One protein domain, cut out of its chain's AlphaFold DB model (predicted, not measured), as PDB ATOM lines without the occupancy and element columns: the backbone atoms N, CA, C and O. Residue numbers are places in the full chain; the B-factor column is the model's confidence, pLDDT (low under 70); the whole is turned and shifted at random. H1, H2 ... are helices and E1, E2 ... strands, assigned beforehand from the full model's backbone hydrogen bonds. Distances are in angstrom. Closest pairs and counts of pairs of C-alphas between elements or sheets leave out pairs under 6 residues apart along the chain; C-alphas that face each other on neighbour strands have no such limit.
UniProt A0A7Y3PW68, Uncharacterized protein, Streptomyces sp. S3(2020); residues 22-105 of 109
ATOM      1  N   LEU A  22      -7.476 -31.703 -91.125       47.28
ATOM      2  CA  LEU A  22      -7.201 -30.509 -90.368       47.28
ATOM      3  C   LEU A  22      -6.727 -29.442 -91.349       47.28
ATOM      4  O   LEU A  22      -5.702 -29.630 -92.004       47.28
ATOM      5  N   GLU A  23      -7.443 -28.334 -91.449       46.41
ATOM      6  CA  GLU A  23      -6.905 -27.132 -92.078       46.41
ATOM      7  C   GLU A  23      -6.259 -26.291 -90.973       46.41
ATOM      8  O   GLU A  23      -6.914 -25.847 -90.026       46.41
ATOM      9  N   LEU A  24      -4.938 -26.134 -91.046       48.56
ATOM     10  CA  LEU A  24      -4.180 -25.268 -90.150       48.56
ATOM     11  C   LEU A  24      -4.008 -23.905 -90.813       48.56
ATOM     12  O   LEU A  24      -3.225 -23.770 -91.750       48.56
ATOM     13  N   GLY A  25      -4.698 -22.886 -90.310       44.16
ATOM     14  CA  GLY A  25      -4.380 -21.492 -90.600       44.16
ATOM     15  C   GLY A  25      -3.263 -21.026 -89.669       44.16
ATOM     16  O   GLY A  25      -3.495 -20.783 -88.490       44.16
ATOM     17  N   VAL A  26      -2.043 -20.919 -90.177       45.03
ATOM     18  CA  VAL A  26      -0.892 -20.324 -89.493       45.03
ATOM     19  C   VAL A  26      -0.812 -18.857 -89.902       45.03
ATOM     20  O   VAL A  26      -0.661 -18.566 -91.079       45.03
ATOM     21  N   ILE A  27      -0.862 -17.913 -88.966       45.00
ATOM     22  CA  ILE A  27      -0.451 -16.532 -89.258       45.00
ATOM     23  C   ILE A  27       1.017 -16.420 -88.832       45.00
ATOM     24  O   ILE A  27       1.271 -16.239 -87.635       45.00
ATOM     25  N   PRO A  28       2.004 -16.576 -89.739       41.03
ATOM     26  CA  PRO A  28       3.394 -16.391 -89.354       41.03
ATOM     27  C   PRO A  28       3.609 -14.914 -89.002       41.03
ATOM     28  O   PRO A  28       3.496 -14.037 -89.853       41.03
ATOM     29  N   GLN A  29       3.930 -14.628 -87.743       51.91
ATOM     30  CA  GLN A  29       4.352 -13.295 -87.302       51.91
ATOM     31  C   GLN A  29       5.871 -13.167 -87.416       51.91
ATOM     32  O   GLN A  29       6.567 -12.952 -86.426       51.91
ATOM     33  N   GLU A  30       6.413 -13.320 -88.622       48.50
ATOM     34  CA  GLU A  30       7.851 -13.171 -88.848       48.50
ATOM     35  C   GLU A  30       8.080 -12.036 -89.846       48.50
ATOM     36  O   GLU A  30       8.068 -12.213 -91.059       48.50
ATOM     37  N   SER A  31       8.252 -10.836 -89.275       50.53
ATOM     38  CA  SER A  31       8.463  -9.532 -89.923       50.53
ATOM     39  C   SER A  31       7.358  -9.100 -90.880       50.53
ATOM     40  O   SER A  31       7.308  -9.466 -92.048       50.53
ATOM     41  N   ALA A  32       6.499  -8.221 -90.379       58.91
ATOM     42  CA  ALA A  32       5.512  -7.595 -91.219       58.91
ATOM     43  C   ALA A  32       6.171  -6.787 -92.355       58.91
ATOM     44  O   ALA A  32       7.103  -6.023 -92.088       58.91
ATOM     45  N   PRO A  33       5.684  -6.902 -93.600       58.12
ATOM     46  CA  PRO A  33       6.313  -6.296 -94.776       58.12
ATOM     47  C   PRO A  33       6.432  -4.767 -94.672       58.12
ATOM     48  O   PRO A  33       7.370  -4.185 -95.201       58.12
ATOM     49  N   TRP A  34       5.562  -4.098 -93.905       57.62
ATOM     50  CA  TRP A  34       5.662  -2.659 -93.616       57.62
ATOM     51  C   TRP A  34       6.881  -2.250 -92.775       57.62
ATOM     52  O   TRP A  34       7.180  -1.062 -92.691       57.62
ATOM     53  N   GLN A  35       7.574  -3.198 -92.134       63.38
ATOM     54  CA  GLN A  35       8.851  -2.946 -91.459       63.38
ATOM     55  C   GLN A  35      10.039  -2.960 -92.426       63.38
ATOM     56  O   GLN A  35      11.150  -2.616 -92.022       63.38
ATOM     57  N   TRP A  36       9.837  -3.327 -93.697       66.19
ATOM     58  CA  TRP A  36      10.842  -3.073 -94.720       66.19
ATOM     59  C   TRP A  36      10.981  -1.562 -94.850       66.19
ATOM     60  O   TRP A  36      10.012  -0.855 -95.130       66.19
ATOM     61  N   THR A  37      12.191  -1.066 -94.615       61.53
ATOM     62  CA  THR A  37      12.528   0.361 -94.499       61.53
ATOM     63  C   THR A  37      12.140   1.209 -95.715       61.53
ATOM     64  O   THR A  37      12.159   2.433 -95.631       61.53
ATOM     65  N   ASP A  38      11.726   0.571 -96.811       72.31
ATOM     66  CA  ASP A  38      11.458   1.197 -98.101       72.31
ATOM     67  C   ASP A  38       9.966   1.283 -98.473       72.31
ATOM     68  O   ASP A  38       9.648   1.706 -99.591       72.31
ATOM     69  N   ILE A  39       9.028   0.899 -97.593       73.88
ATOM     70  CA  ILE A  39       7.587   1.056 -97.867       73.88
ATOM     71  C   ILE A  39       7.123   2.476 -97.482       73.88
ATOM     72  O   ILE A  39       7.128   2.830 -96.304       73.88
ATOM     73  N   PRO A  40       6.711   3.324 -98.448       80.88
ATOM     74  CA  PRO A  40       6.282   4.689 -98.176       80.88
ATOM     75  C   PRO A  40       4.950   4.705 -97.427       80.88
ATOM     76  O   PRO A  40       4.135   3.793 -97.545       80.88
ATOM     77  N   ARG A  41       4.679   5.814 -96.730       82.00
ATOM     78  CA  ARG A  41       3.438   6.030 -95.963       82.00
ATOM     79  C   ARG A  41       2.153   5.886 -96.795       82.00
ATOM     80  O   ARG A  41       1.106   5.587 -96.235       82.00
ATOM     81  N   SER A  42       2.235   6.113 -98.105       86.38
ATOM     82  CA  SER A  42       1.154   5.887 -99.065       86.38
ATOM     83  C   SER A  42       1.691   5.013-100.201       86.38
ATOM     84  O   SER A  42       2.247   5.549-101.163       86.38
ATOM     85  N   PRO A  43       1.606   3.679-100.080       85.56
ATOM     86  CA  PRO A  43       2.049   2.766-101.123       85.56
ATOM     87  C   PRO A  43       1.211   2.950-102.392       85.56
ATOM     88  O   PRO A  43       0.006   3.179-102.323       85.56
ATOM     89  N   GLY A  44       1.857   2.843-103.552       88.12
ATOM     90  CA  GLY A  44       1.140   2.681-104.816       88.12
ATOM     91  C   GLY A  44       0.459   1.305-104.905       88.12
ATOM     92  O   GLY A  44       0.785   0.419-104.110       88.12
ATOM     93  N   PRO A  45      -0.446   1.106-105.878       89.94
ATOM     94  CA  PRO A  45      -1.262  -0.104-106.012       89.94
ATOM     95  C   PRO A  45      -0.439  -1.400-106.060       89.94
ATOM     96  O   PRO A  45      -0.678  -2.278-105.242       89.94
ATOM     97  N   ASP A  46       0.622  -1.468-106.870       84.81
ATOM     98  CA  ASP A  46       1.472  -2.670-106.968       84.81
ATOM     99  C   ASP A  46       2.096  -3.080-105.619       84.81
ATOM    100  O   ASP A  46       2.342  -4.254-105.348       84.81
ATOM    101  N   ARG A  47       2.367  -2.104-104.740       85.00
ATOM    102  CA  ARG A  47       2.888  -2.372-103.392       85.00
ATOM    103  C   ARG A  47       1.784  -2.781-102.422       85.00
ATOM    104  O   ARG A  47       2.073  -3.515-101.483       85.00
ATOM    105  N   LEU A  48       0.551  -2.313-102.624       88.62
ATOM    106  CA  LEU A  48      -0.599  -2.773-101.849       88.62
ATOM    107  C   LEU A  48      -0.903  -4.242-102.136       88.62
ATOM    108  O   LEU A  48      -1.197  -4.962-101.191       88.62
ATOM    109  N   ASP A  49      -0.743  -4.698-103.377       88.44
ATOM    110  CA  ASP A  49      -0.937  -6.112-103.722       88.44
ATOM    111  C   ASP A  49       0.070  -7.011-102.991       88.44
ATOM    112  O   ASP A  49      -0.306  -8.020-102.397       88.44
ATOM    113  N   VAL A  50       1.343  -6.602-102.935       85.06
ATOM    114  CA  VAL A  50       2.378  -7.314-102.160       85.06
ATOM    115  C   VAL A  50       2.055  -7.321-100.665       85.06
ATOM    116  O   VAL A  50       2.230  -8.339-100.002       85.06
ATOM    117  N   LEU A  51       1.590  -6.192-100.120       84.75
ATOM    118  CA  LEU A  51       1.191  -6.097 -98.715       84.75
ATOM    119  C   LEU A  51      -0.036  -6.960 -98.407       84.75
ATOM    120  O   LEU A  51      -0.093  -7.542 -97.327       84.75
ATOM    121  N   HIS A  52      -0.991  -7.037 -99.333       85.88
ATOM    122  CA  HIS A  52      -2.179  -7.871 -99.209       85.88
ATOM    123  C   HIS A  52      -1.795  -9.349 -99.201       85.88
ATOM    124  O   HIS A  52      -2.151 -10.066 -98.274       85.88
ATOM    125  N   GLU A  53      -1.003  -9.788-100.180       86.56
ATOM    126  CA  GLU A  53      -0.537 -11.174-100.256       86.56
ATOM    127  C   GLU A  53       0.278 -11.568 -99.017       86.56
ATOM    128  O   GLU A  53       0.069 -12.624 -98.434       86.56
ATOM    129  N   ALA A  54       1.168 -10.693 -98.549       83.25
ATOM    130  CA  ALA A  54       1.957 -10.946 -97.346       83.25
ATOM    131  C   ALA A  54       1.139 -10.893 -96.041       83.25
ATOM    132  O   ALA A  54       1.621 -11.354 -95.006       83.25
ATOM    133  N   ALA A  55      -0.068 -10.321 -96.066       83.38
ATOM    134  CA  ALA A  55      -0.997 -10.332 -94.941       83.38
ATOM    135  C   ALA A  55      -1.863 -11.601 -94.900       83.38
ATOM    136  O   ALA A  55      -2.503 -11.858 -93.876       83.38
ATOM    137  N   GLU A  56      -1.888 -12.398 -95.973       83.94
ATOM    138  CA  GLU A  56      -2.611 -13.662 -95.971       83.94
ATOM    139  C   GLU A  56      -1.974 -14.652 -94.978       83.94
ATOM    140  O   GLU A  56      -0.751 -14.831 -94.950       83.94
ATOM    141  N   PRO A  57      -2.784 -15.343 -94.155       84.94
ATOM    142  CA  PRO A  57      -2.282 -16.417 -93.314       84.94
ATOM    143  C   PRO A  57      -1.738 -17.554 -94.177       84.94
ATOM    144  O   PRO A  57      -2.378 -17.997 -95.136       84.94
ATOM    145  N   ALA A  58      -0.610 -18.123 -93.765       82.31
ATOM    146  CA  ALA A  58      -0.181 -19.413 -94.271       82.31
ATOM    147  C   ALA A  58      -1.238 -20.484 -93.944       82.31
ATOM    148  O   ALA A  58      -1.794 -20.530 -92.852       82.31
ATOM    149  N   ARG A  59      -1.520 -21.382 -94.890       82.25
ATOM    150  CA  ARG A  59      -2.487 -22.476 -94.704       82.25
ATOM    151  C   ARG A  59      -1.793 -23.813 -94.910       82.25
ATOM    152  O   ARG A  59      -1.005 -23.971 -95.844       82.25
ATOM    153  N   ARG A  60      -2.043 -24.771 -94.023       82.31
ATOM    154  CA  ARG A  60      -1.485 -26.123 -94.082       82.31
ATOM    155  C   ARG A  60      -2.592 -27.168 -93.932       82.31
ATOM    156  O   ARG A  60      -3.029 -27.413 -92.807       82.31
ATOM    157  N   PRO A  61      -2.978 -27.839 -95.028       81.75
ATOM    158  CA  PRO A  61      -3.858 -28.994 -94.956       81.75
ATOM    159  C   PRO A  61      -3.098 -30.205 -94.402       81.75
ATOM    160  O   PRO A  61      -2.009 -30.547 -94.878       81.75
ATOM    161  N   GLN A  62      -3.677 -30.902 -93.428       81.62
ATOM    162  CA  GLN A  62      -3.118 -32.129 -92.867       81.62
ATOM    163  C   GLN A  62      -4.210 -33.160 -92.587       81.62
ATOM    164  O   GLN A  62      -5.110 -32.919 -91.796       81.62
ATOM    165  N   ARG A  63      -4.117 -34.356 -93.182       83.44
ATOM    166  CA  ARG A  63      -4.971 -35.489 -92.789       83.44
ATOM    167  C   ARG A  63      -4.371 -36.170 -91.562       83.44
ATOM    168  O   ARG A  63      -3.200 -36.550 -91.598       83.44
ATOM    169  N   LEU A  64      -5.155 -36.330 -90.500       84.56
ATOM    170  CA  LEU A  64      -4.732 -37.005 -89.269       84.56
ATOM    171  C   LEU A  64      -5.604 -38.238 -89.019       84.56
ATOM    172  O   LEU A  64      -6.806 -38.174 -89.257       84.56
ATOM    173  N   PRO A  65      -5.042 -39.357 -88.536       82.50
ATOM    174  CA  PRO A  65      -5.852 -40.494 -88.125       82.50
ATOM    175  C   PRO A  65      -6.667 -40.155 -86.871       82.50
ATOM    176  O   PRO A  65      -6.228 -39.387 -86.007       82.50
ATOM    177  N   VAL A  66      -7.853 -40.758 -86.773       85.44
ATOM    178  CA  VAL A  66      -8.679 -40.738 -85.563       85.44
ATOM    179  C   VAL A  66      -8.530 -42.076 -84.873       85.44
ATOM    180  O   VAL A  66      -8.985 -43.095 -85.377       85.44
ATOM    181  N   GLU A  67      -7.936 -42.051 -83.690       86.50
ATOM    182  CA  GLU A  67      -7.736 -43.227 -82.854       86.50
ATOM    183  C   GLU A  67      -8.634 -43.102 -81.626       86.50
ATOM    184  O   GLU A  67      -8.569 -42.113 -80.887       86.50
ATOM    185  N   ASN A  68      -9.503 -44.090 -81.397       87.75
ATOM    186  CA  ASN A  68     -10.474 -44.084 -80.294       87.75
ATOM    187  C   ASN A  68     -11.336 -42.802 -80.248       87.75
ATOM    188  O   ASN A  68     -11.543 -42.208 -79.184       87.75
ATOM    189  N   GLY A  69     -11.790 -42.334 -81.417       83.31
ATOM    190  CA  GLY A  69     -12.605 -41.123 -81.544       83.31
ATOM    191  C   GLY A  69     -11.858 -39.822 -81.229       83.31
ATOM    192  O   GLY A  69     -12.493 -38.805 -80.949       83.31
ATOM    193  N   ARG A  70     -10.518 -39.833 -81.222       83.19
ATOM    194  CA  ARG A  70      -9.686 -38.658 -80.941       83.19
ATOM    195  C   ARG A  70      -8.615 -38.463 -82.004       83.19
ATOM    196  O   ARG A  70      -8.058 -39.423 -82.521       83.19
ATOM    197  N   MET A  71      -8.276 -37.203 -82.247       85.56
ATOM    198  CA  MET A  71      -7.102 -36.801 -83.018       85.56
ATOM    199  C   MET A  71      -6.137 -36.013 -82.125       85.56
ATOM    200  O   MET A  71      -6.558 -35.357 -81.169       85.56
ATOM    201  N   ALA A  72      -4.845 -36.077 -82.437       86.81
ATOM    202  CA  ALA A  72      -3.791 -35.415 -81.674       86.81
ATOM    203  C   ALA A  72      -2.878 -34.598 -82.608       86.81
ATOM    204  O   ALA A  72      -1.792 -35.062 -82.957       86.81
ATOM    205  N   PRO A  73      -3.303 -33.396 -83.045       85.25
ATOM    206  CA  PRO A  73      -2.437 -32.519 -83.820       85.25
ATOM    207  C   PRO A  73      -1.250 -32.045 -82.976       85.25
ATOM    208  O   PRO A  73      -1.409 -31.652 -81.817       85.25
ATOM    209  N   VAL A  74      -0.060 -32.063 -83.573       87.69
ATOM    210  CA  VAL A  74       1.161 -31.519 -82.975       87.69
ATOM    211  C   VAL A  74       1.422 -30.157 -83.599       87.69
ATOM    212  O   VAL A  74       1.678 -30.061 -84.796       87.69
ATOM    213  N   LEU A  75       1.359 -29.111 -82.779       85.31
ATOM    214  CA  LEU A  75       1.600 -27.732 -83.193       85.31
ATOM    215  C   LEU A  75       2.878 -27.238 -82.528       85.31
ATOM    216  O   LEU A  75       3.061 -27.398 -81.322       85.31
ATOM    217  N   THR A  76       3.753 -26.643 -83.326       87.75
ATOM    218  CA  THR A  76       4.895 -25.873 -82.833       87.75
ATOM    219  C   THR A  76       4.627 -24.436 -83.221       87.75
ATOM    220  O   THR A  76       4.527 -24.162 -84.411       87.75
ATOM    221  N   SER A  77       4.476 -23.560 -82.234       85.38
ATOM    222  CA  SER A  77       4.199 -22.144 -82.468       85.38
ATOM    223  C   SER A  77       5.452 -21.325 -82.210       85.38
ATOM    224  O   SER A  77       6.131 -21.525 -81.194       85.38
ATOM    225  N   SER A  78       5.760 -20.404 -83.115       83.81
ATOM    226  CA  SER A  78       6.814 -19.423 -82.900       83.81
ATOM    227  C   SER A  78       6.332 -18.296 -81.977       83.81
ATOM    228  O   SER A  78       5.212 -18.289 -81.450       83.81
ATOM    229  N   ARG A  79       7.223 -17.353 -81.673       81.94
ATOM    230  CA  ARG A  79       6.929 -16.275 -80.728       81.94
ATOM    231  C   ARG A  79       5.812 -15.386 -81.288       81.94
ATOM    232  O   ARG A  79       5.958 -14.809 -82.355       81.94
ATOM    233  N   HIS A  80       4.760 -15.193 -80.491       83.12
ATOM    234  CA  HIS A  80       3.578 -14.397 -80.850       83.12
ATOM    235  C   HIS A  80       2.792 -14.939 -82.057       83.12
ATOM    236  O   HIS A  80       1.967 -14.217 -82.615       83.12
ATOM    237  N   GLU A  81       3.023 -16.194 -82.448       79.62
ATOM    238  CA  GLU A  81       2.215 -16.847 -83.470       79.62
ATOM    239  C   GLU A  81       0.793 -17.080 -82.947       79.62
ATOM    240  O   GLU A  81       0.584 -17.504 -81.806       79.62
ATOM    241  N   VAL A  82      -0.184 -16.816 -83.813       85.25
ATOM    242  CA  VAL A  82      -1.579 -17.195 -83.604       85.25
ATOM    243  C   VAL A  82      -1.957 -18.179 -84.704       85.25
ATOM    244  O   VAL A  82      -1.865 -17.863 -85.891       85.25
ATOM    245  N   THR A  83      -2.384 -19.372 -84.298       82.81
ATOM    246  CA  THR A  83      -2.772 -20.457 -85.205       82.81
ATOM    247  C   THR A  83      -4.251 -20.785 -85.011       82.81
ATOM    248  O   THR A  83      -4.685 -21.056 -83.888       82.81
ATOM    249  N   LEU A  84      -5.018 -20.799 -86.101       82.94
ATOM    250  CA  LEU A  84      -6.374 -21.345 -86.144       82.94
ATOM    251  C   LEU A  84      -6.318 -22.793 -86.630       82.94
ATOM    252  O   LEU A  84      -5.655 -23.109 -87.616       82.94
ATOM    253  N   VAL A  85      -7.032 -23.670 -85.932       84.12
ATOM    254  CA  VAL A  85      -7.099 -25.095 -86.251       84.12
ATOM    255  C   VAL A  85      -8.549 -25.488 -86.476       84.12
ATOM    256  O   VAL A  85      -9.345 -25.461 -85.536       84.12
ATOM    257  N   GLU A  86      -8.872 -25.886 -87.704       82.06
ATOM    258  CA  GLU A  86     -10.208 -26.338 -88.091       82.06
ATOM    259  C   GLU A  86     -10.196 -27.831 -88.402       82.06
ATOM    260  O   GLU A  86      -9.375 -28.311 -89.183       82.06
ATOM    261  N   ALA A  87     -11.106 -28.575 -87.778       83.62
ATOM    262  CA  ALA A  87     -11.193 -30.022 -87.917       83.62
ATOM    263  C   ALA A  87     -12.480 -30.413 -88.644       83.62
ATOM    264  O   ALA A  87     -13.574 -30.160 -88.137       83.62
ATOM    265  N   GLY A  88     -12.344 -31.062 -89.801       83.62
ATOM    266  CA  GLY A  88     -13.464 -31.575 -90.587       83.62
ATOM    267  C   GLY A  88     -13.346 -33.075 -90.836       83.62
ATOM    268  O   GLY A  88     -12.260 -33.587 -91.113       83.62
ATOM    269  N   ALA A  89     -14.467 -33.795 -90.759       82.44
ATOM    270  CA  ALA A  89     -14.522 -35.172 -91.242       82.44
ATOM    271  C   ALA A  89     -14.337 -35.181 -92.765       82.44
ATOM    272  O   ALA A  89     -14.973 -34.393 -93.464       82.44
ATOM    273  N   VAL A  90     -13.485 -36.072 -93.278       82.88
ATOM    274  CA  VAL A  90     -13.272 -36.219 -94.721       82.88
ATOM    275  C   VAL A  90     -13.605 -37.629 -95.168       82.88
ATOM    276  O   VAL A  90     -13.190 -38.617 -94.562       82.88
ATOM    277  N   VAL A  91     -14.369 -37.689 -96.254       83.50
ATOM    278  CA  VAL A  91     -14.642 -38.899 -97.021       83.50
ATOM    279  C   VAL A  91     -13.635 -38.942 -98.162       83.50
ATOM    280  O   VAL A  91     -13.468 -37.954 -98.879       83.50
ATOM    281  N   ASP A  92     -12.923 -40.058 -98.309       81.50
ATOM    282  CA  ASP A  92     -12.014 -40.220 -99.438       81.50
ATOM    283  C   ASP A  92     -12.790 -40.676-100.675       81.50
ATOM    284  O   ASP A  92     -13.231 -41.819-100.770       81.50
ATOM    285  N   GLU A  93     -12.969 -39.753-101.614       84.00
ATOM    286  CA  GLU A  93     -13.620 -40.004-102.901       84.00
ATOM    287  C   GLU A  93     -12.603 -40.269-104.026       84.00
ATOM    288  O   GLU A  93     -12.972 -40.336-105.203       84.00
ATOM    289  N   ALA A  94     -11.308 -40.402-103.704       82.50
ATOM    290  CA  ALA A  94     -10.281 -40.618-104.713       82.50
ATOM    291  C   ALA A  94     -10.530 -41.937-105.473       82.50
ATOM    292  O   ALA A  94     -10.626 -43.008-104.863       82.50
ATOM    293  N   PRO A  95     -10.603 -41.909-106.819       75.75
ATOM    294  CA  PRO A  95     -10.825 -43.123-107.583       75.75
ATOM    295  C   PRO A  95      -9.588 -44.034-107.496       75.75
ATOM    296  O   PRO A  95      -8.467 -43.526-107.486       75.75
ATOM    297  N   PRO A  96      -9.737 -45.372-107.552       68.94
ATOM    298  CA  PRO A  96      -8.627 -46.317-107.353       68.94
ATOM    299  C   PRO A  96      -7.426 -46.120-108.293       68.94
ATOM    300  O   PRO A  96      -6.299 -46.464-107.964       68.94
ATOM    301  N   ARG A  97      -7.658 -45.540-109.478       64.19
ATOM    302  CA  ARG A  97      -6.625 -45.224-110.482       64.19
ATOM    303  C   ARG A  97      -5.867 -43.913-110.225       64.19
ATOM    304  O   ARG A  97      -4.915 -43.622-110.942       64.19
ATOM    305  N   ALA A  98      -6.284 -43.104-109.250       63.91
ATOM    306  CA  ALA A  98      -5.659 -41.827-108.899       63.91
ATOM    307  C   ALA A  98      -4.449 -42.004-107.965       63.91
ATOM    308  O   ALA A  98      -4.228 -41.219-107.043       63.91
ATOM    309  N   GLU A  99      -3.621 -43.018-108.211       68.75
ATOM    310  CA  GLU A  99      -2.326 -43.085-107.551       68.75
ATOM    311  C   GLU A  99      -1.431 -41.950-108.060       68.75
ATOM    312  O   GLU A  99      -1.250 -41.774-109.270       68.75
ATOM    313  N   LYS A 100      -0.774 -41.225-107.143       66.25
ATOM    314  CA  LYS A 100       0.240 -40.204-107.485       66.25
ATOM    315  C   LYS A 100       1.289 -40.719-108.474       66.25
ATOM    316  O   LYS A 100       1.815 -39.949-109.269       66.25
ATOM    317  N   ARG A 101       1.583 -42.022-108.447       65.62
ATOM    318  CA  ARG A 101       2.502 -42.673-109.388       65.62
ATOM    319  C   ARG A 101       1.984 -42.636-110.825       65.62
ATOM    320  O   ARG A 101       2.756 -42.291-111.715       65.62
ATOM    321  N   SER A 102       0.693 -42.888-111.027       64.62
ATOM    322  CA  SER A 102       0.055 -42.795-112.342       64.62
ATOM    323  C   SER A 102       0.007 -41.355-112.853       64.62
ATOM    324  O   SER A 102       0.173 -41.134-114.049       64.62
ATOM    325  N   LEU A 103      -0.162 -40.369-111.965       68.06
ATOM    326  CA  LEU A 103      -0.127 -38.944-112.329       68.06
ATOM    327  C   LEU A 103       1.261 -38.487-112.812       68.06
ATOM    328  O   LEU A 103       1.365 -37.541-113.583       68.06
ATOM    329  N   LEU A 104       2.318 -39.190-112.396       77.69
ATOM    330  CA  LEU A 104       3.697 -38.991-112.854       77.69
ATOM    331  C   LEU A 104       4.088 -39.945-114.003       77.69
ATOM    332  O   LEU A 104       5.274 -40.122-114.278       77.69
ATOM    333  N   GLY A 105       3.110 -40.603-114.640       70.81
ATOM    334  CA  GLY A 105       3.332 -41.501-115.778       70.81
ATOM    335  C   GLY A 105       3.970 -42.851-115.431       70.81
ATOM    336  O   GLY A 105       4.477 -43.529-116.323       70.81
TER     337      GLY A 105
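AT A GLANCE: This is residues 22 to 105 of the 109 residues of an uncharacterized protein of Streptomyces sp. S3(2020) (UniProt A0A7Y3PW68). A small three-stranded sheet forms the middle of a long, open shape, with helix H1 beyond one end of it and a tail, residues 91 to 105 with the short helix H2, sticking out at the other. Neither helix covers the sheet. The 84 printed residues hold E1, H1, E2, E3 and H2 in that order; the sheet, E2 - E1 - E3, is antiparallel, and the class is mixed, though under half of the residues are in named elements. The whole is extended, with a radius of gyration of the C-alphas of 19.1 A and spans of 54 by 36 by 17 A.

HOW THE PARTS SIT: Begin at E1, residues 22 to 27, the inner strand. Beside it find E2, residues 58 to 63, antiparallel at 161 degrees, with N 24 and O 60 2.9 A apart, within hydrogen-bond range. Its other neighbour is E3, residues 82 to 88, antiparallel at 164 degrees, with N 25 and O 84 also 2.9 A apart. H1, residues 45 to 55, is not on the sheet and is apart from E3; 6 of its 7 O i to N i+4 pairs are within range. H2, residues 100 to 103, is not on the sheet, is apart from E1, E2 and H1, and is too short for such a pair.

IN THESE COORDINATES: Find C-alpha 22 at (-7.201, -30.509, -90.368); from there E1 runs 15.6 A. H1 begins at (-1.262, -0.104, -106.012) and runs 15.1 A, E2 16.8 A and E3 19.9 A. H2, 5.0 A long, ends at (-0.127, -38.944, -112.329).

THE WHOLE: The C-alphas farthest apart, Arg 41 and Pro 96, are 54.9 A apart. The printed part has no cut. H1 to E2 is a tight link; E1 to H1, E2 to E3 and E3 to H2 are long. Residues 22 to 37 and 96 to 103 have pLDDT under 70.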